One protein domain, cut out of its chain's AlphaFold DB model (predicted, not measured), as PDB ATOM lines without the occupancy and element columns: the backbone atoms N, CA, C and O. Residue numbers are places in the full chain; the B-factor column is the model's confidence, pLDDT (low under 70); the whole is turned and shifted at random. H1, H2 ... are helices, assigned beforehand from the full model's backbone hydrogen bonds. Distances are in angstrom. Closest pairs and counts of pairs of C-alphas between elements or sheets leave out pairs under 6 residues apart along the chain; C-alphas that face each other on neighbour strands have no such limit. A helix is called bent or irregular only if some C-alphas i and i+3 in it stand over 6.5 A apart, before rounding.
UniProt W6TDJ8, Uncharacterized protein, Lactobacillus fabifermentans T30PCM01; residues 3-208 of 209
ATOM      1  N   SER A   3      -0.334  44.565  34.088       73.19
ATOM      2  CA  SER A   3      -0.889  45.309  32.937       73.19
ATOM      3  C   SER A   3       0.151  45.821  31.934       73.19
ATOM      4  O   SER A   3      -0.143  45.880  30.747       73.19
ATOM      5  N   ARG A   4       1.378  46.159  32.367       84.31
ATOM      6  CA  ARG A   4       2.453  46.558  31.431       84.31
ATOM      7  C   ARG A   4       2.897  45.388  30.556       84.31
ATOM      8  O   ARG A   4       3.026  45.557  29.352       84.31
ATOM      9  N   THR A   5       3.089  44.216  31.155       88.56
ATOM     10  CA  THR A   5       3.457  42.995  30.429       88.56
ATOM     11  C   THR A   5       2.372  42.605  29.431       88.56
ATOM     12  O   THR A   5       2.686  42.344  28.277       88.56
ATOM     13  N   ALA A   6       1.096  42.648  29.835       89.00
ATOM     14  CA  ALA A   6      -0.016  42.352  28.934       89.00
ATOM     15  C   ALA A   6      -0.064  43.304  27.723       89.00
ATOM     16  O   ALA A   6      -0.242  42.858  26.592       89.00
ATOM     17  N   ASN A   7       0.183  44.599  27.940       91.44
ATOM     18  CA  ASN A   7       0.261  45.575  26.855       91.44
ATOM     19  C   ASN A   7       1.404  45.282  25.874       91.44
ATOM     20  O   ASN A   7       1.207  45.328  24.663       91.44
ATOM     21  N   ILE A   8       2.592  44.959  26.394       93.38
ATOM     22  CA  ILE A   8       3.753  44.594  25.569       93.38
ATOM     23  C   ILE A   8       3.436  43.361  24.721       93.38
ATOM     24  O   ILE A   8       3.737  43.351  23.533       93.38
ATOM     25  N   LEU A   9       2.784  42.349  25.292       93.31
ATOM     26  CA  LEU A   9       2.399  41.154  24.545       93.31
ATOM     27  C   LEU A   9       1.375  41.461  23.437       93.31
ATOM     28  O   LEU A   9       1.496  40.906  22.352       93.31
ATOM     29  N   CYS A  10       0.420  42.373  23.652       94.62
ATOM     30  CA  CYS A  10      -0.502  42.810  22.588       94.62
ATOM     31  C   CYS A  10       0.241  43.506  21.436       94.62
ATOM     32  O   CYS A  10      -0.066  43.282  20.266       94.62
ATOM     33  N   ILE A  11       1.248  44.324  21.760       96.50
ATOM     34  CA  ILE A  11       2.117  44.962  20.761       96.50
ATOM     35  C   ILE A  11       2.904  43.902  19.987       96.50
ATOM     36  O   ILE A  11       2.941  43.955  18.763       96.50
ATOM     37  N   ILE A  12       3.488  42.921  20.682       96.94
ATOM     38  CA  ILE A  12       4.222  41.820  20.048       96.94
ATOM     39  C   ILE A  12       3.311  41.045  19.096       96.94
ATOM     40  O   ILE A  12       3.702  40.830  17.957       96.94
ATOM     41  N   LEU A  13       2.092  40.688  19.509       96.62
ATOM     42  CA  LEU A  13       1.134  40.006  18.633       96.62
ATOM     43  C   LEU A  13       0.756  40.848  17.411       96.62
ATOM     44  O   LEU A  13       0.680  40.319  16.314       96.62
ATOM     45  N   SER A  14       0.592  42.162  17.572       97.75
ATOM     46  CA  SER A  14       0.313  43.056  16.437       97.75
ATOM     47  C   SER A  14       1.482  43.104  15.444       97.75
ATOM     48  O   SER A  14       1.272  43.185  14.236       97.75
ATOM     49  N   ILE A  15       2.722  43.050  15.945       98.06
ATOM     50  CA  ILE A  15       3.932  42.979  15.114       98.06
ATOM     51  C   ILE A  15       4.040  41.618  14.423       98.06
ATOM     52  O   ILE A  15       4.411  41.574  13.255       98.06
ATOM     53  N   LEU A  16       3.721  40.522  15.115       97.62
ATOM     54  CA  LEU A  16       3.708  39.188  14.512       97.62
ATOM     55  C   LEU A  16       2.687  39.114  13.375       97.62
ATOM     56  O   LEU A  16       3.069  38.739  12.274       97.62
ATOM     57  N   LEU A  17       1.477  39.632  13.589       96.94
ATOM     58  CA  LEU A  17       0.436  39.707  12.564       96.94
ATOM     59  C   LEU A  17       0.900  40.487  11.334       96.94
ATOM     60  O   LEU A  17       0.707  40.060  10.199       96.94
ATOM     61  N   PHE A  18       1.578  41.613  11.552       98.00
ATOM     62  CA  PHE A  18       2.192  42.367  10.465       98.00
ATOM     63  C   PHE A  18       3.251  41.561   9.711       98.00
ATOM     64  O   PHE A  18       3.290  41.594   8.484       98.00
ATOM     65  N   ILE A  19       4.114  40.841  10.431       97.50
ATOM     66  CA  ILE A  19       5.147  39.998   9.826       97.50
ATOM     67  C   ILE A  19       4.507  38.876   9.003       97.50
ATOM     68  O   ILE A  19       4.965  38.631   7.890       97.50
ATOM     69  N   THR A  20       3.446  38.237   9.494       96.56
ATOM     70  CA  THR A  20       2.724  37.183   8.769       96.56
ATOM     71  C   THR A  20       2.142  37.720   7.458       96.56
ATOM     72  O   THR A  20       2.383  37.140   6.400       96.56
ATOM     73  N   GLU A  21       1.519  38.899   7.473       95.44
ATOM     74  CA  GLU A  21       1.038  39.559   6.247       95.44
ATOM     75  C   GLU A  21       2.166  39.987   5.299       95.44
ATOM     76  O   GLU A  21       2.025  39.910   4.077       95.44
ATOM     77  N   LEU A  22       3.319  40.410   5.828       93.94
ATOM     78  CA  LEU A  22       4.496  40.691   5.003       93.94
ATOM     79  C   LEU A  22       5.045  39.425   4.342       93.94
ATOM     80  O   LEU A  22       5.475  39.482   3.189       93.94
ATOM     81  N   VAL A  23       5.033  38.290   5.043       92.44
ATOM     82  CA  VAL A  23       5.400  36.991   4.468       92.44
ATOM     83  C   VAL A  23       4.413  36.621   3.363       92.44
ATOM     84  O   VAL A  23       4.851  36.278   2.264       92.44
ATOM     85  N   ALA A  24       3.111  36.782   3.604       90.75
ATOM     86  CA  ALA A  24       2.062  36.566   2.611       90.75
ATOM     87  C   ALA A  24       2.294  37.420   1.348       90.75
ATOM     88  O   ALA A  24       2.343  36.910   0.224       90.75
ATOM     89  N   ALA A  25       2.548  38.719   1.527       91.88
ATOM     90  CA  ALA A  25       2.895  39.632   0.442       91.88
ATOM     91  C   ALA A  25       4.175  39.194  -0.292       91.88
ATOM     92  O   ALA A  25       4.206  39.163  -1.522       91.88
ATOM     93  N   GLY A  26       5.218  38.800   0.443       89.81
ATOM     94  CA  GLY A  26       6.481  38.319  -0.117       89.81
ATOM     95  C   GLY A  26       6.324  37.061  -0.972       89.81
ATOM     96  O   GLY A  26       6.924  36.978  -2.044       89.81
ATOM     97  N   MET A  27       5.466  36.121  -0.559       86.25
ATOM     98  CA  MET A  27       5.151  34.922  -1.344       86.25
ATOM     99  C   MET A  27       4.572  35.287  -2.717       86.25
ATOM    100  O   MET A  27       4.959  34.705  -3.728       86.25
ATOM    101  N   MET A  28       3.709  36.303  -2.787       86.44
ATOM    102  CA  MET A  28       3.074  36.725  -4.042       86.44
ATOM    103  C   MET A  28       3.955  37.613  -4.932       86.44
ATOM    104  O   MET A  28       3.681  37.718  -6.134       86.44
ATOM    105  N   TRP A  29       5.002  38.236  -4.371       81.81
ATOM    106  CA  TRP A  29       5.933  39.118  -5.091       81.81
ATOM    107  C   TRP A  29       6.703  38.376  -6.191       81.81
ATOM    108  O   TRP A  29       7.040  38.958  -7.223       81.81
ATOM    109  N   ILE A  30       6.936  37.072  -6.019       67.75
ATOM    110  CA  ILE A  30       7.663  36.244  -6.987       67.75
ATOM    111  C   ILE A  30       6.707  35.764  -8.090       67.75
ATOM    112  O   ILE A  30       6.337  34.599  -8.166       67.75
ATOM    113  N   GLY A  31       6.284  36.685  -8.958       62.53
ATOM    114  CA  GLY A  31       5.659  36.360 -10.249       62.53
ATOM    115  C   GLY A  31       4.195  35.903 -10.225       62.53
ATOM    116  O   GLY A  31       3.669  35.572 -11.285       62.53
ATOM    117  N   HIS A  32       3.512  35.916  -9.074       74.38
ATOM    118  CA  HIS A  32       2.140  35.401  -8.973       74.38
ATOM    119  C   HIS A  32       1.054  36.485  -8.985       74.38
ATOM    120  O   HIS A  32       0.098  36.374  -9.759       74.38
ATOM    121  N   SER A  33       1.157  37.524  -8.147       86.44
ATOM    122  CA  SER A  33       0.136  38.584  -8.100       86.44
ATOM    123  C   SER A  33       0.661  39.887  -7.484       86.44
ATOM    124  O   SER A  33       0.612  40.048  -6.263       86.44
ATOM    125  N   PRO A  34       1.095  40.869  -8.304       88.31
ATOM    126  CA  PRO A  34       1.461  42.204  -7.819       88.31
ATOM    127  C   PRO A  34       0.324  42.889  -7.051       88.31
ATOM    128  O   PRO A  34       0.558  43.628  -6.101       88.31
ATOM    129  N   LEU A  35      -0.924  42.616  -7.437       88.50
ATOM    130  CA  LEU A  35      -2.095  43.118  -6.728       88.50
ATOM    131  C   LEU A  35      -2.229  42.484  -5.338       88.50
ATOM    132  O   LEU A  35      -2.507  43.189  -4.373       88.50
ATOM    133  N   GLY A  36      -1.998  41.173  -5.231       90.38
ATOM    134  CA  GLY A  36      -2.012  40.457  -3.957       90.38
ATOM    135  C   GLY A  36      -0.981  41.009  -2.976       90.38
ATOM    136  O   GLY A  36      -1.326  41.280  -1.829       90.38
ATOM    137  N   VAL A  37       0.242  41.283  -3.449       92.00
ATOM    138  CA  VAL A  37       1.285  41.965  -2.662       92.00
ATOM    139  C   VAL A  37       0.753  43.258  -2.050       92.00
ATOM    140  O   VAL A  37       0.909  43.486  -0.854       92.00
ATOM    141  N   VAL A  38       0.154  44.123  -2.875       92.81
ATOM    142  CA  VAL A  38      -0.330  45.431  -2.426       92.81
ATOM    143  C   VAL A  38      -1.443  45.260  -1.398       92.81
ATOM    144  O   VAL A  38      -1.404  45.911  -0.359       92.81
ATOM    145  N   VAL A  39      -2.408  44.373  -1.657       93.56
ATOM    146  CA  VAL A  39      -3.530  44.140  -0.738       93.56
ATOM    147  C   VAL A  39      -3.037  43.632   0.616       93.56
ATOM    148  O   VAL A  39      -3.390  44.228   1.628       93.56
ATOM    149  N   HIS A  40      -2.187  42.605   0.650       93.50
ATOM    150  CA  HIS A  40      -1.690  42.038   1.909       93.50
ATOM    151  C   HIS A  40      -0.701  42.962   2.627       93.50
ATOM    152  O   HIS A  40      -0.768  43.116   3.843       93.50
ATOM    153  N   GLY A  41       0.142  43.691   1.891       94.12
ATOM    154  CA  GLY A  41       0.994  44.726   2.478       94.12
ATOM    155  C   GLY A  41       0.178  45.832   3.160       94.12
ATOM    156  O   GLY A  41       0.476  46.215   4.291       94.12
ATOM    157  N   LEU A  42      -0.885  46.318   2.508       95.81
ATOM    158  CA  LEU A  42      -1.783  47.320   3.093       95.81
ATOM    159  C   LEU A  42      -2.599  46.758   4.260       95.81
ATOM    160  O   LEU A  42      -2.760  47.448   5.266       95.81
ATOM    161  N   LEU A  43      -3.088  45.521   4.145       95.62
ATOM    162  CA  LEU A  43      -3.820  44.831   5.204       95.62
ATOM    163  C   LEU A  43      -2.946  44.675   6.454       95.62
ATOM    164  O   LEU A  43      -3.361  45.081   7.537       95.62
ATOM    165  N   GLY A  44      -1.705  44.206   6.298       96.38
ATOM    166  CA  GLY A  44      -0.735  44.106   7.387       96.38
ATOM    167  C   GLY A  44      -0.469  45.447   8.066       96.38
ATOM    168  O   GLY A  44      -0.523  45.535   9.293       96.38
ATOM    169  N   VAL A  45      -0.228  46.515   7.295       97.88
ATOM    170  CA  VAL A  45      -0.041  47.864   7.862       97.88
ATOM    171  C   VAL A  45      -1.289  48.315   8.622       97.88
ATOM    172  O   VAL A  45      -1.177  48.817   9.741       97.88
ATOM    173  N   ALA A  46      -2.482  48.123   8.057       97.19
ATOM    174  CA  ALA A  46      -3.730  48.506   8.705       97.19
ATOM    175  C   ALA A  46      -3.933  47.759  10.031       97.19
ATOM    176  O   ALA A  46      -4.211  48.388  11.053       97.19
ATOM    177  N   MET A  47      -3.737  46.438  10.045       97.06
ATOM    178  CA  MET A  47      -3.883  45.621  11.249       97.06
ATOM    179  C   MET A  47      -2.841  45.968  12.314       97.06
ATOM    180  O   MET A  47      -3.194  46.065  13.490       97.06
ATOM    181  N   LEU A  48      -1.595  46.259  11.920       97.94
ATOM    182  CA  LEU A  48      -0.569  46.755  12.839       97.94
ATOM    183  C   LEU A  48      -1.007  48.060  13.502       97.94
ATOM    184  O   LEU A  48      -0.967  48.181  14.725       97.94
ATOM    185  N   LEU A  49      -1.440  49.041  12.707       98.06
ATOM    186  CA  LEU A  49      -1.853  50.345  13.219       98.06
ATOM    187  C   LEU A  49      -3.064  50.226  14.149       98.06
ATOM    188  O   LEU A  49      -3.077  50.853  15.210       98.06
ATOM    189  N   ILE A  50      -4.044  49.389  13.798       97.31
ATOM    190  CA  ILE A  50      -5.209  49.109  14.645       97.31
ATOM    191  C   ILE A  50      -4.774  48.432  15.951       97.31
ATOM    192  O   ILE A  50      -5.192  48.871  17.021       97.31
ATOM    193  N   GLY A  51      -3.912  47.415  15.894       96.94
ATOM    194  CA  GLY A  51      -3.420  46.696  17.071       96.94
ATOM    195  C   GLY A  51      -2.610  47.585  18.022       96.94
ATOM    196  O   GLY A  51      -2.853  47.596  19.233       96.94
ATOM    197  N   LEU A  52      -1.716  48.418  17.479       97.00
ATOM    198  CA  LEU A  52      -0.955  49.405  18.253       97.00
ATOM    199  C   LEU A  52      -1.871  50.461  18.878       97.00
ATOM    200  O   LEU A  52      -1.724  50.774  20.062       97.00
ATOM    201  N   HIS A  53      -2.837  50.981  18.115       95.75
ATOM    202  CA  HIS A  53      -3.827  51.922  18.628       95.75
ATOM    203  C   HIS A  53      -4.655  51.297  19.757       95.75
ATOM    204  O   HIS A  53      -4.842  51.909  20.808       95.75
ATOM    205  N   ALA A  54      -5.104  50.055  19.578       94.81
ATOM    206  CA  ALA A  54      -5.891  49.332  20.562       94.81
ATOM    207  C   ALA A  54      -5.127  49.113  21.880       94.81
ATOM    208  O   ALA A  54      -5.658  49.370  22.964       94.81
ATOM    209  N   ALA A  55      -3.852  48.726  21.791       93.62
ATOM    210  CA  ALA A  55      -2.969  48.604  22.949       93.62
ATOM    211  C   ALA A  55      -2.784  49.956  23.670       93.62
ATOM    212  O   ALA A  55      -2.923  50.050  24.893       93.62
ATOM    213  N   GLN A  56      -2.545  51.036  22.917       92.69
ATOM    214  CA  GLN A  56      -2.424  52.386  23.477       92.69
ATOM    215  C   GLN A  56      -3.696  52.829  24.211       92.69
ATOM    216  O   GLN A  56      -3.596  53.334  25.332       92.69
ATOM    217  N   GLN A  57      -4.876  52.599  23.627       91.94
ATOM    218  CA  GLN A  57      -6.167  52.948  24.231       91.94
ATOM    219  C   GLN A  57      -6.388  52.234  25.568       91.94
ATOM    220  O   GLN A  57      -6.732  52.867  26.564       91.94
ATOM    221  N   ILE A  58      -6.116  50.928  25.646       89.31
ATOM    222  CA  ILE A  58      -6.273  50.175  26.902       89.31
ATOM    223  C   ILE A  58      -5.271  50.631  27.960       89.31
ATOM    224  O   ILE A  58      -5.609  50.736  29.144       89.31
ATOM    225  N   ASN A  59      -4.043  50.953  27.555       87.19
ATOM    226  CA  ASN A  59      -3.067  51.517  28.475       87.19
ATOM    227  C   ASN A  59      -3.457  52.928  28.959       87.19
ATOM    228  O   ASN A  59      -3.145  53.271  30.097       87.19
ATOM    229  N   ALA A  60      -4.169  53.721  28.153       86.62
ATOM    230  CA  ALA A  60      -4.745  54.993  28.588       86.62
ATOM    231  C   ALA A  60      -5.922  54.783  29.556       86.62
ATOM    232  O   ALA A  60      -5.956  55.397  30.620       86.62
ATOM    233  N   MET A  61      -6.830  53.846  29.258       83.50
ATOM    234  CA  MET A  61      -7.954  53.489  30.135       83.50
ATOM    235  C   MET A  61      -7.503  52.986  31.505       83.50
ATOM    236  O   MET A  61      -8.159  53.252  32.504       83.50
ATOM    237  N   ARG A  62      -6.346  52.320  31.595       77.50
ATOM    238  CA  ARG A  62      -5.729  51.958  32.882       77.50
ATOM    239  C   ARG A  62      -5.537  53.155  33.818       77.50
ATOM    240  O   ARG A  62      -5.511  52.961  35.031       77.50
ATOM    241  N   MET A  63      -5.338  54.352  33.272       67.69
ATOM    242  CA  MET A  63      -5.132  55.572  34.052       67.69
ATOM    243  C   MET A  63      -6.451  56.179  34.553       67.69
ATOM    244  O   MET A  63      -6.417  57.103  35.360       67.69
ATOM    245  N   LEU A  64      -7.602  55.662  34.104       70.25
ATOM    246  CA  LEU A  64      -8.942  56.112  34.475       70.25
ATOM    247  C   LEU A  64      -9.585  55.077  35.415       70.25
ATOM    248  O   LEU A  64      -9.558  53.880  35.148       70.25
ATOM    249  N   SER A  65     -10.153  55.508  36.544       56.47
ATOM    250  CA  SER A  65     -10.550  54.590  37.629       56.47
ATOM    251  C   SER A  65     -11.924  53.923  37.475       56.47
ATOM    252  O   SER A  65     -12.222  53.016  38.246       56.47
ATOM    253  N   ASN A  66     -12.755  54.316  36.500       61.75
ATOM    254  CA  ASN A  66     -14.177  53.939  36.462       61.75
ATOM    255  C   ASN A  66     -14.612  53.363  35.105       61.75
ATOM    256  O   ASN A  66     -15.271  54.036  34.308       61.75
ATOM    257  N   HIS A  67     -14.278  52.099  34.845       67.62
ATOM    258  CA  HIS A  67     -14.806  51.357  33.699       67.62
ATOM    259  C   HIS A  67     -15.515  50.077  34.130       67.62
ATOM    260  O   HIS A  67     -15.054  49.349  35.006       67.62
ATOM    261  N   HIS A  68     -16.629  49.795  33.456       77.62
ATOM    262  CA  HIS A  68     -17.437  48.592  33.649       77.62
ATOM    263  C   HIS A  68     -16.646  47.303  33.342       77.62
ATOM    264  O   HIS A  68     -16.871  46.251  33.937       77.62
ATOM    265  N   LEU A  69     -15.669  47.390  32.433       87.12
ATOM    266  CA  LEU A  69     -14.733  46.315  32.125       87.12
ATOM    267  C   LEU A  69     -13.419  46.526  32.877       87.12
ATOM    268  O   LEU A  69     -12.747  47.539  32.708       87.12
ATOM    269  N   THR A  70     -13.007  45.534  33.665       90.00
ATOM    270  CA  THR A  70     -11.667  45.559  34.270       90.00
ATOM    271  C   THR A  70     -10.579  45.339  33.232       90.00
ATOM    272  O   THR A  70     -10.787  44.611  32.265       90.00
ATOM    273  N   LEU A  71      -9.372  45.844  33.504       89.56
ATOM    274  CA  LEU A  71      -8.198  45.636  32.649       89.56
ATOM    275  C   LEU A  71      -7.936  44.164  32.316       89.56
ATOM    276  O   LEU A  71      -7.563  43.869  31.190       89.56
ATOM    277  N   THR A  72      -8.160  43.238  33.252       91.00
ATOM    278  CA  THR A  72      -8.028  41.801  32.972       91.00
ATOM    279  C   THR A  72      -8.976  41.357  31.861       91.00
ATOM    280  O   THR A  72      -8.534  40.704  30.927       91.00
ATOM    281  N   ASN A  73     -10.244  41.775  31.910       93.69
ATOM    282  CA  ASN A  73     -11.238  41.455  30.881       93.69
ATOM    283  C   ASN A  73     -10.820  42.037  29.527       93.69
ATOM    284  O   ASN A  73     -10.869  41.341  28.519       93.69
ATOM    285  N   LEU A  74     -10.369  43.296  29.523       94.25
ATOM    286  CA  LEU A  74      -9.912  43.973  28.310       94.25
ATOM    287  C   LEU A  74      -8.718  43.250  27.685       94.25
ATOM    288  O   LEU A  74      -8.762  42.931  26.504       94.25
ATOM    289  N   TYR A  75      -7.686  42.922  28.466       94.50
ATOM    290  CA  TYR A  75      -6.529  42.197  27.943       94.50
ATOM    291  C   TYR A  75      -6.875  40.772  27.503       94.50
ATOM    292  O   TYR A  75      -6.380  40.342  26.468       94.50
ATOM    293  N   THR A  76      -7.747  40.048  28.215       95.94
ATOM    294  CA  THR A  76      -8.222  38.725  27.771       95.94
ATOM    295  C   THR A  76      -8.870  38.802  26.391       95.94
ATOM    296  O   THR A  76      -8.531  38.009  25.517       95.94
ATOM    297  N   LEU A  77      -9.760  39.773  26.174       97.38
ATOM    298  CA  LEU A  77     -10.408  39.961  24.878       97.38
ATOM    299  C   LEU A  77      -9.415  40.439  23.813       97.38
ATOM    300  O   LEU A  77      -9.451  39.941  22.697       97.38
ATOM    301  N   MET A  78      -8.488  41.341  24.143       96.69
ATOM    302  CA  MET A  78      -7.424  41.753  23.217       96.69
ATOM    303  C   MET A  78      -6.602  40.569  22.723       96.69
ATOM    304  O   MET A  78      -6.398  40.435  21.522       96.69
ATOM    305  N   PHE A  79      -6.151  39.704  23.636       97.38
ATOM    306  CA  PHE A  79      -5.394  38.508  23.276       97.38
ATOM    307  C   PHE A  79      -6.212  37.554  22.415       97.38
ATOM    308  O   PHE A  79      -5.679  37.012  21.454       97.38
ATOM    309  N   ALA A  80      -7.492  37.375  22.741       98.12
ATOM    310  CA  ALA A  80      -8.387  36.524  21.972       98.12
ATOM    311  C   ALA A  80      -8.538  37.019  20.522       98.12
ATOM    312  O   ALA A  80      -8.317  36.243  19.600       98.12
ATOM    313  N   ASN A  81      -8.835  38.308  20.324       98.56
ATOM    314  CA  ASN A  81      -9.018  38.882  18.986       98.56
ATOM    315  C   ASN A  81      -7.687  38.947  18.206       98.56
ATOM    316  O   ASN A  81      -7.585  38.451  17.093       98.56
ATOM    317  N   LEU A  82      -6.600  39.459  18.802       98.38
ATOM    318  CA  LEU A  82      -5.293  39.482  18.122       98.38
ATOM    319  C   LEU A  82      -4.808  38.075  17.742       98.38
ATOM    320  O   LEU A  82      -4.266  37.887  16.658       98.38
ATOM    321  N   GLY A  83      -5.025  37.085  18.611       98.25
ATOM    322  CA  GLY A  83      -4.694  35.694  18.317       98.25
ATOM    323  C   GLY A  83      -5.556  35.088  17.207       98.25
ATOM    324  O   GLY A  83      -5.051  34.301  16.414       98.25
ATOM    325  N   LEU A  84      -6.837  35.455  17.114       98.50
ATOM    326  CA  LEU A  84      -7.697  34.989  16.026       98.50
ATOM    327  C   LEU A  84      -7.312  35.628  14.691       98.50
ATOM    328  O   LEU A  84      -7.192  34.900  13.711       98.50
ATOM    329  N   LEU A  85      -7.032  36.935  14.662       98.44
ATOM    330  CA  LEU A  85      -6.494  37.621  13.480       98.44
ATOM    331  C   LEU A  85      -5.203  36.966  12.971       98.44
ATOM    332  O   LEU A  85      -5.076  36.732  11.772       98.44
ATOM    333  N   GLU A  86      -4.286  36.604  13.873       98.12
ATOM    334  CA  GLU A  86      -3.065  35.861  13.523       98.12
ATOM    335  C   GLU A  86      -3.386  34.529  12.839       98.12
ATOM    336  O   GLU A  86      -2.824  34.189  11.801       98.12
ATOM    337  N   ILE A  87      -4.326  33.767  13.394       98.31
ATOM    338  CA  ILE A  87      -4.682  32.446  12.871       98.31
ATOM    339  C   ILE A  87      -5.410  32.546  11.524       98.31
ATOM    340  O   ILE A  87      -5.217  31.681  10.668       98.31
ATOM    341  N   ILE A  88      -6.211  33.593  11.310       97.69
ATOM    342  CA  ILE A  88      -6.810  33.899  10.001       97.69
ATOM    343  C   ILE A  88      -5.703  34.222   8.989       97.69
ATOM    344  O   ILE A  88      -5.695  33.645   7.907       97.69
ATOM    345  N   SER A  89      -4.729  35.053   9.365       97.19
ATOM    346  CA  SER A  89      -3.587  35.404   8.508       97.19
ATOM    347  C   SER A  89      -2.754  34.184   8.106       97.19
ATOM    348  O   SER A  89      -2.418  34.000   6.935       97.19
ATOM    349  N   ILE A  90      -2.503  33.267   9.045       97.50
ATOM    350  CA  ILE A  90      -1.830  31.990   8.762       97.50
ATOM    351  C   ILE A  90      -2.667  31.117   7.814       97.50
ATOM    352  O   ILE A  90      -2.117  30.474   6.917       97.50
ATOM    353  N   HIS A  91      -3.988  31.089   7.991       97.19
ATOM    354  CA  HIS A  91      -4.885  30.365   7.093       97.19
ATOM    355  C   HIS A  91      -4.850  30.924   5.667       97.19
ATOM    356  O   HIS A  91      -4.756  30.165   4.704       97.19
ATOM    357  N   ASP A  92      -4.846  32.247   5.521       93.75
ATOM    358  CA  ASP A  92      -4.732  32.892   4.217       93.75
ATOM    359  C   ASP A  92      -3.355  32.656   3.575       93.75
ATOM    360  O   ASP A  92      -3.270  32.423   2.367       93.75
ATOM    361  N   CYS A  93      -2.275  32.622   4.363       93.62
ATOM    362  CA  CYS A  93      -0.952  32.210   3.877       93.62
ATOM    363  C   CYS A  93      -0.977  30.787   3.294       93.62
ATOM    364  O   CYS A  93      -0.367  30.522   2.252       93.62
ATOM    365  N   ASP A  94      -1.695  29.864   3.936       95.56
ATOM    366  CA  ASP A  94      -1.865  28.503   3.426       95.56
ATOM    367  C   ASP A  94      -2.648  28.477   2.111       95.56
ATOM    368  O   ASP A  94      -2.247  27.811   1.154       95.56
ATOM    369  N   HIS A  95      -3.713  29.272   2.017       92.81
ATOM    370  CA  HIS A  95      -4.434  29.462   0.765       92.81
ATOM    371  C   HIS A  95      -3.525  29.957  -0.352       92.81
ATOM    372  O   HIS A  95      -3.570  29.433  -1.469       92.81
ATOM    373  N   MET A  96      -2.645  30.913  -0.057       91.00
ATOM    374  CA  MET A  96      -1.690  31.400  -1.044       91.00
ATOM    375  C   MET A  96      -0.737  30.315  -1.511       91.00
ATOM    376  O   MET A  96      -0.589  30.108  -2.716       91.00
ATOM    377  N   ARG A  97      -0.145  29.585  -0.563       92.94
ATOM    378  CA  ARG A  97       0.745  28.454  -0.836       92.94
ATOM    379  C   ARG A  97       0.093  27.453  -1.791       92.94
ATOM    380  O   ARG A  97       0.717  27.056  -2.774       92.94
ATOM    381  N   GLN A  98      -1.155  27.068  -1.526       93.44
ATOM    382  CA  GLN A  98      -1.893  26.124  -2.365       93.44
ATOM    383  C   GLN A  98      -2.190  26.682  -3.753       93.44
ATOM    384  O   GLN A  98      -1.846  26.062  -4.757       93.44
ATOM    385  N   ALA A  99      -2.806  27.862  -3.817       90.75
ATOM    386  CA  ALA A  99      -3.204  28.473  -5.077       90.75
ATOM    387  C   ALA A  99      -1.998  28.722  -5.991       90.75
ATOM    388  O   ALA A  99      -2.068  28.425  -7.182       90.75
ATOM    389  N   MET A 100      -0.872  29.180  -5.442       89.44
ATOM    390  CA  MET A 100       0.372  29.328  -6.197       89.44
ATOM    391  C   MET A 100       0.907  27.980  -6.689       89.44
ATOM    392  O   MET A 100       1.296  27.873  -7.851       89.44
ATOM    393  N   GLY A 101       0.859  26.938  -5.850       90.25
ATOM    394  CA  GLY A 101       1.205  25.568  -6.245       90.25
ATOM    395  C   GLY A 101       0.317  25.010  -7.363       90.25
ATOM    396  O   GLY A 101       0.770  24.197  -8.165       90.25
ATOM    397  N   TRP A 102      -0.925  25.487  -7.469       92.44
ATOM    398  CA  TRP A 102      -1.850  25.171  -8.561       92.44
ATOM    399  C   TRP A 102      -1.725  26.104  -9.774       92.44
ATOM    400  O   TRP A 102      -2.499  25.976 -10.721       92.44
ATOM    401  N   GLY A 103      -0.786  27.057  -9.763       89.12
ATOM    402  CA  GLY A 103      -0.630  28.052 -10.828       89.12
ATOM    403  C   GLY A 103      -1.795  29.046 -10.926       89.12
ATOM    404  O   GLY A 103      -2.004  29.654 -11.973       89.12
ATOM    405  N   TYR A 104      -2.583  29.203  -9.861       89.81
ATOM    406  CA  TYR A 104      -3.714  30.120  -9.825       89.81
ATOM    407  C   TYR A 104      -3.254  31.568  -9.609       89.81
ATOM    408  O   TYR A 104      -2.399  31.856  -8.770       89.81
ATOM    409  N   HIS A 105      -3.879  32.498 -10.336       88.50
ATOM    410  CA  HIS A 105      -3.653  33.935 -10.194       88.50
ATOM    411  C   HIS A 105      -4.814  34.595  -9.449       88.50
ATOM    412  O   HIS A 105      -5.974  34.497  -9.853       88.50
ATOM    413  N   PHE A 106      -4.496  35.301  -8.364       90.38
ATOM    414  CA  PHE A 106      -5.498  35.952  -7.522       90.38
ATOM    415  C   PHE A 106      -6.211  37.085  -8.255       90.38
ATOM    416  O   PHE A 106      -5.584  38.025  -8.744       90.38
ATOM    417  N   THR A 107      -7.540  37.017  -8.271       90.19
ATOM    418  CA  THR A 107      -8.394  38.100  -8.754       90.19
ATOM    419  C   THR A 107      -8.589  39.143  -7.659       90.19
ATOM    420  O   THR A 107      -8.564  38.822  -6.469       90.19
ATOM    421  N   LEU A 108      -8.859  40.393  -8.049       87.75
ATOM    422  CA  LEU A 108      -9.201  41.447  -7.088       87.75
ATOM    423  C   LEU A 108     -10.400  41.052  -6.215       87.75
ATOM    424  O   LEU A 108     -10.381  41.284  -5.015       87.75
ATOM    425  N   ALA A 109     -11.423  40.425  -6.803       88.75
ATOM    426  CA  ALA A 109     -12.612  39.996  -6.071       88.75
ATOM    427  C   ALA A 109     -12.270  39.019  -4.935       88.75
ATOM    428  O   ALA A 109     -12.738  39.206  -3.818       88.75
ATOM    429  N   LEU A 110     -11.413  38.028  -5.201       91.38
ATOM    430  CA  LEU A 110     -10.974  37.074  -4.184       91.38
ATOM    431  C   LEU A 110     -10.147  37.754  -3.086       91.38
ATOM    432  O   LEU A 110     -10.385  37.521  -1.908       91.38
ATOM    433  N   LEU A 111      -9.228  38.646  -3.465       91.69
ATOM    434  CA  LEU A 111      -8.429  39.409  -2.502       91.69
ATOM    435  C   LEU A 111      -9.307  40.287  -1.594       91.69
ATOM    436  O   LEU A 111      -9.058  40.381  -0.396       91.69
ATOM    437  N   LEU A 112     -10.367  40.896  -2.133       90.44
ATOM    438  CA  LEU A 112     -11.323  41.671  -1.336       90.44
ATOM    439  C   LEU A 112     -12.145  40.786  -0.394       90.44
ATOM    440  O   LEU A 112     -12.409  41.190   0.736       90.44
ATOM    441  N   VAL A 113     -12.533  39.586  -0.833       91.19
ATOM    442  CA  VAL A 113     -13.214  38.614   0.030       91.19
ATOM    443  C   VAL A 113     -12.315  38.206   1.199       91.19
ATOM    444  O   VAL A 113     -12.798  38.197   2.329       91.19
ATOM    445  N   ASN A 114     -11.018  37.979   0.964       91.06
ATOM    446  CA  ASN A 114     -10.062  37.712   2.043       91.06
ATOM    447  C   ASN A 114     -10.029  38.865   3.053       91.06
ATOM    448  O   ASN A 114     -10.191  38.635   4.243       91.06
ATOM    449  N   VAL A 115      -9.947  40.122   2.602       93.00
ATOM    450  CA  VAL A 115      -9.983  41.291   3.507       93.00
ATOM    451  C   VAL A 115     -11.272  41.340   4.340       93.00
ATOM    452  O   VAL A 115     -11.231  41.654   5.529       93.00
ATOM    453  N   ILE A 116     -12.425  41.011   3.745       93.75
ATOM    454  CA  ILE A 116     -13.726  41.037   4.434       93.75
ATOM    455  C   ILE A 116     -13.762  40.065   5.619       93.75
ATOM    456  O   ILE A 116     -14.398  40.364   6.631       93.75
ATOM    457  N   VAL A 117     -13.064  38.934   5.526       94.38
ATOM    458  CA  VAL A 117     -13.035  37.908   6.575       94.38
ATOM    459  C   VAL A 117     -12.436  38.422   7.891       94.38
ATOM    460  O   VAL A 117     -12.866  37.985   8.958       94.38
ATOM    461  N   TYR A 118     -11.526  39.399   7.849       97.00
ATOM    462  CA  TYR A 118     -10.929  40.002   9.051       97.00
ATOM    463  C   TYR A 118     -11.864  40.991   9.755       97.00
ATOM    464  O   TYR A 118     -11.673  41.300  10.933       97.00
ATOM    465  N   LEU A 119     -12.869  41.528   9.053       97.06
ATOM    466  CA  LEU A 119     -13.672  42.647   9.557       97.06
ATOM    467  C   LEU A 119     -14.431  42.345  10.856       97.06
ATOM    468  O   LEU A 119     -14.391  43.205  11.737       97.06
ATOM    469  N   PRO A 120     -15.103  41.189  11.035       97.94
ATOM    470  CA  PRO A 120     -15.813  40.899  12.281       97.94
ATOM    471  C   PRO A 120     -14.901  40.995  13.509       97.94
ATOM    472  O   PRO A 120     -15.277  41.607  14.515       97.94
ATOM    473  N   ASP A 121     -13.679  40.474  13.398       97.94
ATOM    474  CA  ASP A 121     -12.732  40.437  14.507       97.94
ATOM    475  C   ASP A 121     -11.996  41.767  14.707       97.94
ATOM    476  O   ASP A 121     -11.815  42.215  15.838       97.94
ATOM    477  N   LEU A 122     -11.687  42.490  13.626       97.94
ATOM    478  CA  LEU A 122     -11.167  43.859  13.717       97.94
ATOM    479  C   LEU A 122     -12.169  44.811  14.379       97.94
ATOM    480  O   LEU A 122     -11.788  45.627  15.219       97.94
ATOM    481  N   ILE A 123     -13.458  44.703  14.043       98.25
ATOM    482  CA  ILE A 123     -14.516  45.496  14.687       98.25
ATOM    483  C   ILE A 123     -14.586  45.154  16.176       98.25
ATOM    484  O   ILE A 123     -14.650  46.054  17.016       98.25
ATOM    485  N   SER A 124     -14.536  43.864  16.513       97.94
ATOM    486  CA  SER A 124     -14.483  43.394  17.895       97.94
ATOM    487  C   SER A 124     -13.287  43.985  18.657       97.94
ATOM    488  O   SER A 124     -13.476  44.604  19.708       97.94
ATOM    489  N   LEU A 125     -12.080  43.904  18.089       97.88
ATOM    490  CA  LEU A 125     -10.849  44.461  18.651       97.88
ATOM    491  C   LEU A 125     -10.971  45.969  18.922       97.88
ATOM    492  O   LEU A 125     -10.608  46.438  20.000       97.88
ATOM    493  N   ILE A 126     -11.535  46.731  17.980       97.50
ATOM    494  CA  ILE A 126     -11.761  48.176  18.131       97.50
ATOM    495  C   ILE A 126     -12.761  48.466  19.259       97.50
ATOM    496  O   ILE A 126     -12.540  49.372  20.065       97.50
ATOM    497  N   LEU A 127     -13.860  47.715  19.355       97.12
ATOM    498  CA  LEU A 127     -14.855  47.903  20.416       97.12
ATOM    499  C   LEU A 127     -14.287  47.566  21.801       97.12
ATOM    500  O   LEU A 127     -14.552  48.289  22.765       97.12
ATOM    501  N   VAL A 128     -13.473  46.511  21.893       95.88
ATOM    502  CA  VAL A 128     -12.727  46.146  23.107       95.88
ATOM    503  C   VAL A 128     -11.745  47.254  23.482       95.88
ATOM    504  O   VAL A 128     -11.715  47.679  24.637       95.88
ATOM    505  N   ALA A 129     -11.000  47.787  22.514       93.88
ATOM    506  CA  ALA A 129     -10.079  48.902  22.723       93.88
ATOM    507  C   ALA A 129     -10.769  50.184  23.203       93.88
ATOM    508  O   ALA A 129     -10.155  50.989  23.893       93.88
ATOM    509  N   GLN A 130     -12.045  50.370  22.871       93.00
ATOM    510  CA  GLN A 130     -12.872  51.480  23.353       93.00
ATOM    511  C   GLN A 130     -13.513  51.206  24.725       93.00
ATOM    512  O   GLN A 130     -14.300  52.022  25.204       93.00
ATOM    513  N   GLY A 131     -13.249  50.048  25.338       91.50
ATOM    514  CA  GLY A 131     -13.826  49.662  26.625       91.50
ATOM    515  C   GLY A 131     -15.331  49.378  26.578       91.50
ATOM    516  O   GLY A 131     -15.987  49.367  27.621       91.50
ATOM    517  N   LYS A 132     -15.905  49.158  25.387       92.25
ATOM    518  CA  LYS A 132     -17.349  48.962  25.212       92.25
ATOM    519  C   LYS A 132     -17.754  47.527  25.534       92.25
ATOM    520  O   LYS A 132     -17.188  46.583  24.989       92.25
ATOM    521  N   SER A 133     -18.824  47.351  26.314       91.19
ATOM    522  CA  SER A 133     -19.407  46.024  26.594       91.19
ATOM    523  C   SER A 133     -19.873  45.295  25.330       91.19
ATOM    524  O   SER A 133     -19.840  44.067  25.292       91.19
ATOM    525  N   SER A 134     -20.247  46.031  24.273       95.25
ATOM    526  CA  SER A 134     -20.564  45.438  22.968       95.25
ATOM    527  C   SER A 134     -19.383  44.662  22.383       95.25
ATOM    528  O   SER A 134     -19.613  43.677  21.696       95.25
ATOM    529  N   GLY A 135     -18.140  45.036  22.716       96.62
ATOM    530  CA  GLY A 135     -16.940  44.308  22.305       96.62
ATOM    531  C   GLY A 135     -16.935  42.853  22.773       96.62
ATOM    532  O   GLY A 135     -16.508  41.995  22.017       96.62
ATOM    533  N   ILE A 136     -17.504  42.542  23.948       97.56
ATOM    534  CA  ILE A 136     -17.636  41.153  24.424       97.56
ATOM    535  C   ILE A 136     -18.515  40.341  23.468       97.56
ATOM    536  O   ILE A 136     -18.138  39.257  23.028       97.56
ATOM    537  N   ILE A 137     -19.693  40.877  23.142       97.69
ATOM    538  CA  ILE A 137     -20.667  40.199  22.282       97.69
ATOM    539  C   ILE A 137     -20.118  40.074  20.862       97.69
ATOM    540  O   ILE A 137     -20.241  39.017  20.252       97.69
ATOM    541  N   THR A 138     -19.462  41.117  20.348       98.00
ATOM    542  CA  THR A 138     -18.830  41.066  19.028       98.00
ATOM    543  C   THR A 138     -17.681  40.054  18.991       98.00
ATOM    544  O   THR A 138     -17.621  39.310  18.021       98.00
ATOM    545  N   THR A 139     -16.846  39.930  20.036       98.56
ATOM    546  CA  THR A 139     -15.803  38.880  20.111       98.56
ATOM    547  C   THR A 139     -16.422  37.483  20.064       98.56
ATOM    548  O   THR A 139     -15.961  36.623  19.318       98.56
ATOM    549  N   LEU A 140     -17.499  37.261  20.826       98.38
ATOM    550  CA  LEU A 140     -18.214  35.984  20.847       98.38
ATOM    551  C   LEU A 140     -18.744  35.621  19.458       98.38
ATOM    552  O   LEU A 140     -18.498  34.527  18.959       98.38
ATOM    553  N   VAL A 141     -19.470  36.546  18.830       98.25
ATOM    554  CA  VAL A 141     -20.072  36.314  17.513       98.25
ATOM    555  C   VAL A 141     -18.997  36.158  16.438       98.25
ATOM    556  O   VAL A 141     -19.127  35.275  15.596       98.25
ATOM    557  N   SER A 142     -17.934  36.967  16.486       98.06
ATOM    558  CA  SER A 142     -16.792  36.900  15.565       98.06
ATOM    559  C   SER A 142     -16.157  35.509  15.568       98.06
ATOM    560  O   SER A 142     -16.074  34.875  14.516       98.06
ATOM    561  N   GLY A 143     -15.812  34.980  16.748       98.12
ATOM    562  CA  GLY A 143     -15.182  33.665  16.871       98.12
ATOM    563  C   GLY A 143     -16.023  32.534  16.268       98.12
ATOM    564  O   GLY A 143     -15.509  31.727  15.489       98.12
ATOM    565  N   LEU A 144     -17.328  32.497  16.568       97.62
ATOM    566  CA  LEU A 144     -18.244  31.497  16.007       97.62
ATOM    567  C   LEU A 144     -18.431  31.663  14.499       97.62
ATOM    568  O   LEU A 144     -18.435  30.674  13.766       97.62
ATOM    569  N   LEU A 145     -18.598  32.905  14.038       97.75
ATOM    570  CA  LEU A 145     -18.821  33.211  12.631       97.75
ATOM    571  C   LEU A 145     -17.609  32.820  11.789       97.75
ATOM    572  O   LEU A 145     -17.783  32.162  10.770       97.75
ATOM    573  N   ILE A 146     -16.398  33.164  12.224       97.00
ATOM    574  CA  ILE A 146     -15.159  32.871  11.496       97.00
ATOM    575  C   ILE A 146     -14.894  31.365  11.494       97.00
ATOM    576  O   ILE A 146     -14.780  30.767  10.424       97.00
ATOM    577  N   GLY A 147     -14.900  30.715  12.665       97.06
ATOM    578  CA  GLY A 147     -14.688  29.267  12.749       97.06
ATOM    579  C   GLY A 147     -15.726  28.473  11.944       97.06
ATOM    580  O   GLY A 147     -15.377  27.571  11.180       97.06
ATOM    581  N   GLY A 148     -17.003  28.850  12.053       97.50
ATOM    582  CA  GLY A 148     -18.098  28.224  11.313       97.50
ATOM    583  C   GLY A 148     -18.037  28.476   9.807       97.50
ATOM    584  O   GLY A 148     -18.235  27.544   9.028       97.50
ATOM    585  N   ALA A 149     -17.735  29.704   9.374       95.81
ATOM    586  CA  ALA A 149     -17.626  30.045   7.957       95.81
ATOM    587  C   ALA A 149     -16.480  29.289   7.275       95.81
ATOM    588  O   ALA A 149     -16.668  28.788   6.167       95.81
ATOM    589  N   PHE A 150     -15.337  29.141   7.952       96.31
ATOM    590  CA  PHE A 150     -14.175  28.422   7.426       96.31
ATOM    591  C   PHE A 150     -14.484  26.936   7.277       96.31
ATOM    592  O   PHE A 150     -14.286  26.368   6.204       96.31
ATOM    593  N   LEU A 151     -15.054  26.314   8.315       98.12
ATOM    594  CA  LEU A 151     -15.516  24.928   8.230       98.12
ATOM    595  C   LEU A 151     -16.534  24.751   7.107       98.12
ATOM    596  O   LEU A 151     -16.410  23.832   6.301       98.12
ATOM    597  N   LYS A 152     -17.528  25.640   7.018       97.00
ATOM    598  CA  LYS A 152     -18.559  25.566   5.984       97.00
ATOM    599  C   LYS A 152     -17.937  25.624   4.595       97.00
ATOM    600  O   LYS A 152     -18.244  24.769   3.768       97.00
ATOM    601  N   LEU A 153     -17.119  26.641   4.317       96.62
ATOM    602  CA  LEU A 153     -16.543  26.853   2.992       96.62
ATOM    603  C   LEU A 153     -15.677  25.661   2.585       96.62
ATOM    604  O   LEU A 153     -15.837  25.127   1.491       96.62
ATOM    605  N   HIS A 154     -14.822  25.194   3.489       97.69
ATOM    606  CA  HIS A 154     -13.815  24.195   3.150       97.69
ATOM    607  C   HIS A 154     -14.342  22.765   3.175       97.69
ATOM    608  O   HIS A 154     -13.907  21.944   2.371       97.69
ATOM    609  N   LEU A 155     -15.334  22.451   4.008       98.00
ATOM    610  CA  LEU A 155     -15.952  21.123   4.008       98.00
ATOM    611  C   LEU A 155     -17.017  20.979   2.917       98.00
ATOM    612  O   LEU A 155     -17.134  19.907   2.324       98.00
ATOM    613  N   LEU A 156     -17.784  22.038   2.642       97.50
ATOM    614  CA  LEU A 156     -18.996  21.957   1.814       97.50
ATOM    615  C   LEU A 156     -18.912  22.753   0.504       97.50
ATOM    616  O   LEU A 156     -19.807  22.641  -0.330       97.50
ATOM    617  N   GLY A 157     -17.857  23.543   0.305       94.81
ATOM    618  CA  GLY A 157     -17.722  24.444  -0.834       94.81
ATOM    619  C   GLY A 157     -18.545  25.728  -0.696       94.81
ATOM    620  O   GLY A 157     -19.280  25.976   0.275       94.81
ATOM    621  N   ALA A 158     -18.423  26.588  -1.703       93.19
ATOM    622  CA  ALA A 158     -19.115  27.867  -1.735       93.19
ATOM    623  C   ALA A 158     -20.562  27.735  -2.226       93.19
ATOM    624  O   ALA A 158     -20.860  26.987  -3.150       93.19
ATOM    625  N   TRP A 159     -21.465  28.534  -1.649       91.62
ATOM    626  CA  TRP A 159     -22.798  28.741  -2.237       91.62
ATOM    627  C   TRP A 159     -22.784  29.843  -3.296       91.62
ATOM    628  O   TRP A 159     -23.513  29.770  -4.277       91.62
ATOM    629  N   ILE A 160     -21.939  30.857  -3.096       88.62
ATOM    630  CA  ILE A 160     -21.745  31.976  -4.016       88.62
ATOM    631  C   ILE A 160     -20.319  31.858  -4.563       88.62
ATOM    632  O   ILE A 160     -19.392  31.893  -3.755       88.62
ATOM    633  N   PRO A 161     -20.113  31.714  -5.884       89.81
ATOM    634  CA  PRO A 161     -18.839  31.278  -6.451       89.81
ATOM    635  C   PRO A 161     -17.772  32.392  -6.561       89.81
ATOM    636  O   PRO A 161     -17.180  32.597  -7.618       89.81
ATOM    637  N   VAL A 162     -17.500  33.117  -5.473       90.56
ATOM    638  CA  VAL A 162     -16.535  34.239  -5.410       90.56
ATOM    639  C   VAL A 162     -15.195  33.876  -4.757       90.56
ATOM    640  O   VAL A 162     -14.327  34.733  -4.623       90.56
ATOM    641  N   TRP A 163     -14.997  32.608  -4.390       92.38
ATOM    642  CA  TRP A 163     -13.866  32.129  -3.581       92.38
ATOM    643  C   TRP A 163     -12.750  31.484  -4.416       92.38
ATOM    644  O   TRP A 163     -11.918  30.750  -3.892       92.38
ATOM    645  N   GLY A 164     -12.733  31.708  -5.734       92.62
ATOM    646  CA  GLY A 164     -11.724  31.124  -6.625       92.62
ATOM    647  C   GLY A 164     -11.701  29.584  -6.553       92.62
ATOM    648  O   GLY A 164     -12.758  28.964  -6.710       92.62
ATOM    649  N   PRO A 165     -10.538  28.943  -6.317       94.25
ATOM    650  CA  PRO A 165     -10.444  27.488  -6.161       94.25
ATOM    651  C   PRO A 165     -11.339  26.940  -5.039       94.25
ATOM    652  O   PRO A 165     -11.986  25.907  -5.223       94.25
ATOM    653  N   TRP A 166     -11.466  27.676  -3.930       95.25
ATOM    654  CA  TRP A 166     -12.257  27.302  -2.745       95.25
ATOM    655  C   TRP A 166     -13.770  27.415  -2.943       95.25
ATOM    656  O   TRP A 166     -14.556  27.183  -2.027       95.25
ATOM    657  N   ASN A 167     -14.215  27.683  -4.173       95.56
ATOM    658  CA  ASN A 167     -15.582  27.363  -4.558       95.56
ATOM    659  C   ASN A 167     -15.870  25.856  -4.417       95.56
ATOM    660  O   ASN A 167     -17.010  25.472  -4.156       95.56
ATOM    661  N   LYS A 168     -14.838  25.015  -4.554       96.88
ATOM    662  CA  LYS A 168     -14.876  23.577  -4.271       96.88
ATOM    663  C   LYS A 168     -14.419  23.295  -2.837       96.88
ATOM    664  O   LYS A 168     -13.602  24.027  -2.289       96.88
ATOM    665  N   SER A 169     -14.910  22.203  -2.253       97.75
ATOM    666  CA  SER A 169     -14.455  21.741  -0.938       97.75
ATOM    667  C   SER A 169     -13.011  21.227  -0.977       97.75
ATOM    668  O   SER A 169     -12.513  20.795  -2.018       97.75
ATOM    669  N   PHE A 170     -12.366  21.183   0.186       97.88
ATOM    670  CA  PHE A 170     -11.045  20.590   0.395       97.88
ATOM    671  C   PHE A 170     -10.963  19.139  -0.090       97.88
ATOM    672  O   PHE A 170      -9.954  18.744  -0.671       97.88
ATOM    673  N   PHE A 171     -12.046  18.368   0.062       97.88
ATOM    674  CA  PHE A 171     -12.143  17.009  -0.475       97.88
ATOM    675  C   PHE A 171     -12.001  16.979  -2.000       97.88
ATOM    676  O   PHE A 171     -11.281  16.146  -2.540       97.88
ATOM    677  N   ALA A 172     -12.673  17.900  -2.695       97.31
ATOM    678  CA  ALA A 172     -12.635  17.984  -4.152       97.31
ATOM    679  C   ALA A 172     -11.336  18.614  -4.680       97.31
ATOM    680  O   ALA A 172     -10.943  18.340  -5.813       97.31
ATOM    681  N   LEU A 173     -10.690  19.466  -3.882       96.81
ATOM    682  CA  LEU A 173      -9.406  20.086  -4.210       96.81
ATOM    683  C   LEU A 173      -8.205  19.176  -3.919       96.81
ATOM    684  O   LEU A 173      -7.128  19.433  -4.445       96.81
ATOM    685  N   GLY A 174      -8.374  18.122  -3.114       96.06
ATOM    686  CA  GLY A 174      -7.285  17.206  -2.769       96.06
ATOM    687  C   GLY A 174      -6.168  17.892  -1.981       96.06
ATOM    688  O   GLY A 174      -4.992  17.675  -2.263       96.06
ATOM    689  N   VAL A 175      -6.538  18.757  -1.033       97.50
ATOM    690  CA  VAL A 175      -5.581  19.512  -0.212       97.50
ATOM    691  C   VAL A 175      -4.709  18.598   0.655       97.50
ATOM    692  O   VAL A 175      -5.120  17.501   1.039       97.50
ATOM    693  N   ASP A 176      -3.511  19.070   0.998       97.25
ATOM    694  CA  ASP A 176      -2.576  18.325   1.841       97.25
ATOM    695  C   ASP A 176      -2.926  18.366   3.343       97.25
ATOM    696  O   ASP A 176      -3.810  19.089   3.809       97.25
ATOM    697  N   GLN A 177      -2.209  17.550   4.121       97.81
ATOM    698  CA  GLN A 177      -2.422  17.399   5.562       97.81
ATOM    699  C   GLN A 177      -2.188  18.699   6.346       97.81
ATOM    700  O   GLN A 177      -2.809  18.897   7.391       97.81
ATOM    701  N   LEU A 178      -1.296  19.576   5.870       98.00
ATOM    702  CA  LEU A 178      -1.018  20.847   6.536       98.00
ATOM    703  C   LEU A 178      -2.256  21.745   6.490       98.00
ATOM    704  O   LEU A 178      -2.672  22.256   7.527       98.00
ATOM    705  N   SER A 179      -2.904  21.848   5.330       98.06
ATOM    706  CA  SER A 179      -4.136  22.628   5.168       98.06
ATOM    707  C   SER A 179      -5.290  22.111   6.025       98.06
ATOM    708  O   SER A 179      -6.044  22.903   6.594       98.06
ATOM    709  N   TRP A 180      -5.405  20.789   6.192       98.44
ATOM    710  CA  TRP A 180      -6.379  20.202   7.119       98.44
ATOM    711  C   TRP A 180      -6.132  20.618   8.570       98.44
ATOM    712  O   TRP A 180      -7.078  20.970   9.278       98.44
ATOM    713  N   TRP A 181      -4.873  20.610   9.013       98.50
ATOM    714  CA  TRP A 181      -4.526  21.050  10.364       98.50
ATOM    715  C   TRP A 181      -4.766  22.537  10.567       98.50
ATOM    716  O   TRP A 181      -5.315  22.919  11.597       98.50
ATOM    717  N   ILE A 182      -4.418  23.365   9.583       98.44
ATOM    718  CA  ILE A 182      -4.653  24.807   9.644       98.44
ATOM    719  C   ILE A 182      -6.156  25.092   9.745       98.44
ATOM    720  O   ILE A 182      -6.562  25.822  10.642       98.44
ATOM    721  N   LEU A 183      -7.002  24.434   8.941       98.44
ATOM    722  CA  LEU A 183      -8.462  24.540   9.065       98.44
ATOM    723  C   LEU A 183      -8.967  24.144  10.462       98.44
ATOM    724  O   LEU A 183      -9.778  24.858  11.054       98.44
ATOM    725  N   ALA A 184      -8.494  23.014  10.995       98.44
ATOM    726  CA  ALA A 184      -8.893  22.544  12.319       98.44
ATOM    727  C   ALA A 184      -8.484  23.534  13.422       98.44
ATOM    728  O   ALA A 184      -9.288  23.848  14.299       98.44
ATOM    729  N   ILE A 185      -7.261  24.069  13.351       98.50
ATOM    730  CA  ILE A 185      -6.754  25.077  14.288       98.50
ATOM    731  C   ILE A 185      -7.589  26.355  14.199       98.50
ATOM    732  O   ILE A 185      -8.000  26.863  15.239       98.50
ATOM    733  N   THR A 186      -7.910  26.841  12.995       98.31
ATOM    734  CA  THR A 186      -8.760  28.029  12.820       98.31
ATOM    735  C   THR A 186     -10.147  27.833  13.430       98.31
ATOM    736  O   THR A 186     -10.636  28.703  14.153       98.31
ATOM    737  N   ALA A 187     -10.766  26.669  13.219       98.38
ATOM    738  CA  ALA A 187     -12.067  26.352  13.798       98.38
ATOM    739  C   ALA A 187     -12.029  26.297  15.336       98.38
ATOM    740  O   ALA A 187     -12.879  26.886  16.009       98.38
ATOM    741  N   VAL A 188     -11.021  25.622  15.898       98.44
ATOM    742  CA  VAL A 188     -10.828  25.520  17.352       98.44
ATOM    743  C   VAL A 188     -10.531  26.889  17.961       98.44
ATOM    744  O   VAL A 188     -11.087  27.220  19.006       98.44
ATOM    745  N   ALA A 189      -9.717  27.712  17.303       98.50
ATOM    746  CA  ALA A 189      -9.421  29.067  17.747       98.50
ATOM    747  C   ALA A 189     -10.686  29.926  17.821       98.50
ATOM    748  O   ALA A 189     -10.937  30.539  18.857       98.50
ATOM    749  N   GLY A 190     -11.532  29.898  16.785       98.44
ATOM    750  CA  GLY A 190     -12.820  30.595  16.795       98.44
ATOM    751  C   GLY A 190     -13.717  30.169  17.965       98.44
ATOM    752  O   GLY A 190     -14.294  31.012  18.662       98.44
ATOM    753  N   ALA A 191     -13.772  28.867  18.263       98.44
ATOM    754  CA  ALA A 191     -14.502  28.349  19.421       98.44
ATOM    755  C   ALA A 191     -13.900  28.824  20.758       98.44
ATOM    756  O   ALA A 191     -14.636  29.288  21.630       98.44
ATOM    757  N   ILE A 192     -12.573  28.772  20.917       98.62
ATOM    758  CA  ILE A 192     -11.876  29.239  22.127       98.62
ATOM    759  C   ILE A 192     -12.120  30.732  22.358       98.62
ATOM    760  O   ILE A 192     -12.453  31.126  23.474       98.62
ATOM    761  N   VAL A 193     -12.012  31.563  21.319       98.62
ATOM    762  CA  VAL A 193     -12.292  33.004  21.410       98.62
ATOM    763  C   VAL A 193     -13.724  33.259  21.875       98.62
ATOM    764  O   VAL A 193     -13.953  34.076  22.769       98.62
ATOM    765  N   SER A 194     -14.677  32.487  21.357       98.62
ATOM    766  CA  SER A 194     -16.084  32.578  21.756       98.62
ATOM    767  C   SER A 194     -16.308  32.182  23.218       98.62
ATOM    768  O   SER A 194     -17.057  32.844  23.944       98.62
ATOM    769  N   LEU A 195     -15.621  31.138  23.686       98.56
ATOM    770  CA  LEU A 195     -15.653  30.703  25.083       98.56
ATOM    771  C   LEU A 195     -15.022  31.741  26.017       98.56
ATOM    772  O   LEU A 195     -15.591  32.035  27.068       98.56
ATOM    773  N   LEU A 196     -13.895  32.344  25.632       98.50
ATOM    774  CA  LEU A 196     -13.248  33.411  26.401       98.50
ATOM    775  C   LEU A 196     -14.153  34.643  26.521       98.50
ATOM    776  O   LEU A 196     -14.286  35.202  27.611       98.50
ATOM    777  N   ALA A 197     -14.819  35.036  25.435       98.25
ATOM    778  CA  ALA A 197     -15.789  36.124  25.462       98.25
ATOM    779  C   ALA A 197     -16.992  35.802  26.360       98.25
ATOM    780  O   ALA A 197     -17.399  36.637  27.169       98.25
ATOM    781  N   THR A 198     -17.511  34.574  26.290       98.12
ATOM    782  CA  THR A 198     -18.603  34.098  27.156       98.12
ATOM    783  C   THR A 198     -18.197  34.103  28.630       98.12
ATOM    784  O   THR A 198     -18.948  34.569  29.486       98.12
ATOM    785  N   TYR A 199     -16.978  33.656  28.938       97.44
ATOM    786  CA  TYR A 199     -16.421  33.715  30.286       97.44
ATOM    787  C   TYR A 199     -16.342  35.160  30.797       97.44
ATOM    788  O   TYR A 199     -16.804  35.458  31.898       97.44
ATOM    789  N   VAL A 200     -15.817  36.085  29.987       96.44
ATOM    790  CA  VAL A 200     -15.761  37.510  30.345       96.44
ATOM    791  C   VAL A 200     -17.164  38.095  30.542       96.44
ATOM    792  O   VAL A 200     -17.359  38.871  31.478       96.44
ATOM    793  N   LEU A 201     -18.142  37.708  29.717       95.81
ATOM    794  CA  LEU A 201     -19.535  38.133  29.866       95.81
ATOM    795  C   LEU A 201     -20.100  37.734  31.234       95.81
ATOM    796  O   LEU A 201     -20.625  38.595  31.940       95.81
ATOM    797  N   GLY A 202     -19.923  36.472  31.638       95.12
ATOM    798  CA  GLY A 202     -20.364  35.985  32.948       95.12
ATOM    799  C   GLY A 202     -19.723  36.762  34.103       95.12
ATOM    800  O   GLY A 202     -20.416  37.244  34.993       95.12
ATOM    801  N   ARG A 203     -18.409  37.013  34.027       92.31
ATOM    802  CA  ARG A 203     -17.666  37.804  35.032       92.31
ATOM    803  C   ARG A 203     -18.156  39.245  35.163       92.31
ATOM    804  O   ARG A 203     -18.021  39.849  36.225       92.31
ATOM    805  N   VAL A 204     -18.635  39.831  34.070       91.12
ATOM    806  CA  VAL A 204     -19.193  41.188  34.063       91.12
ATOM    807  C   VAL A 204     -20.599  41.191  34.660       91.12
ATOM    808  O   VAL A 204     -20.901  42.067  35.462       91.12
ATOM    809  N   GLN A 205     -21.426  40.197  34.328       89.81
ATOM    810  CA  GLN A 205     -22.773  40.052  34.885       89.81
ATOM    811  C   GLN A 205     -22.755  39.807  36.401       89.81
ATOM    812  O   GLN A 205     -23.536  40.426  37.113       89.81
ATOM    813  N   GLU A 206     -21.817  38.998  36.908       86.81
ATOM    814  CA  GLU A 206     -21.619  38.768  38.352       86.81
ATOM    815  C   GLU A 206     -21.307  40.048  39.144       86.81
ATOM    816  O   GLU A 206     -21.601  40.117  40.329       86.81
ATOM    817  N   ARG A 207     -20.688  41.055  38.514       78.50
ATOM    818  CA  ARG A 207     -20.330  42.332  39.161       78.50
ATOM    819  C   ARG A 207     -21.434  43.385  39.098       78.50
ATOM    820  O   ARG A 207     -21.286  44.437  39.713       78.50
ATOM    821  N   GLY A 208     -22.469  43.142  38.296       65.44
ATOM    822  CA  GLY A 208     -23.616  44.031  38.122       65.44
ATOM    823  C   GLY A 208     -24.748  43.802  39.129       65.44
ATOM    824  O   GLY A 208     -25.789  44.438  38.975       65.44
TER     825      GLY A 208
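This is residues 3 to 208 of the 209 residues of an uncharacterized protein of Lactobacillus fabifermentans T30PCM01 (UniProt W6TDJ8). The long helices stack lengthwise as three pairs: H1 with H2, H3 with the bent H4 in the middle, and H5 with H8; short H6 and H7 sit at one end. H1, H2, H3, H4b, H5 and H8 form an up-and-down bundle, each running against the one before it. The printed part has 206 residues with eight named helices, H1 to H8, and no named strand: all helix. It is compact, with a radius of gyration of the C-alphas of 17.7 A, and elongated, spanning 56 by 31 by 26 A.

H1, residues 3 to 29, and H2, residues 34 to 61, form a helical hairpin at a shallow tilt of 5 degrees; their closest C-alphas, of Ala 25 and Val 37, are 4.2 A apart. H3, residues 71 to 101, touches H1, with C-alphas of Leu 17 and Glu 86 closest at 5.3 A. H4, residues 108 to 129, was assigned as one helix by its hydrogen bonds but is bent, with C-alphas 117 and 120 7.0 A apart; its arms are H4a, residues 108 to 117, and H4b, residues 120 to 129. H4a touches H2, closest at the C-alphas of Gly 36 and Leu 111, 6.7 A. H4b and H5, residues 134 to 156, form a hairpin, closest at the C-alphas of Leu 127 and Gly 135, 4.6 A. H6, residues 164 to 167, and H7, residues 170 to 173, each only just touch H5, with 3 pairs of C-alphas within 8 A; the closest are His 154 to Trp 166, 6.8 A, and His 154 to Phe 170, 5.3 A. H8, residues 177 to 208, touches H5, opposite ways, closest at the C-alphas of Gly 143 and Gly 190, 3.9 A. Every O i to N i+4 pair is within hydrogen-bond range in H1, H2, H3, H4a, H4b and H5, and 27 of 28 in H8; H6 and H7 are too short for one.

H1 begins at C-alpha 3 (-0.889, 45.309, 32.937) and measures 39.1 A, H2 40.7 A, H3 44.8 A and H5 31.6 A. H8, 47.1 A, ends at C-alpha 208 (-23.616, 44.031, 38.122).

The C-alphas of Gly 31 and Gly 208, farthest apart, are 57.1 A apart. The printed part has no cut and no long link. Residues 30 to 31, 63, 65 to 67 and 208 have pLDDT under 70.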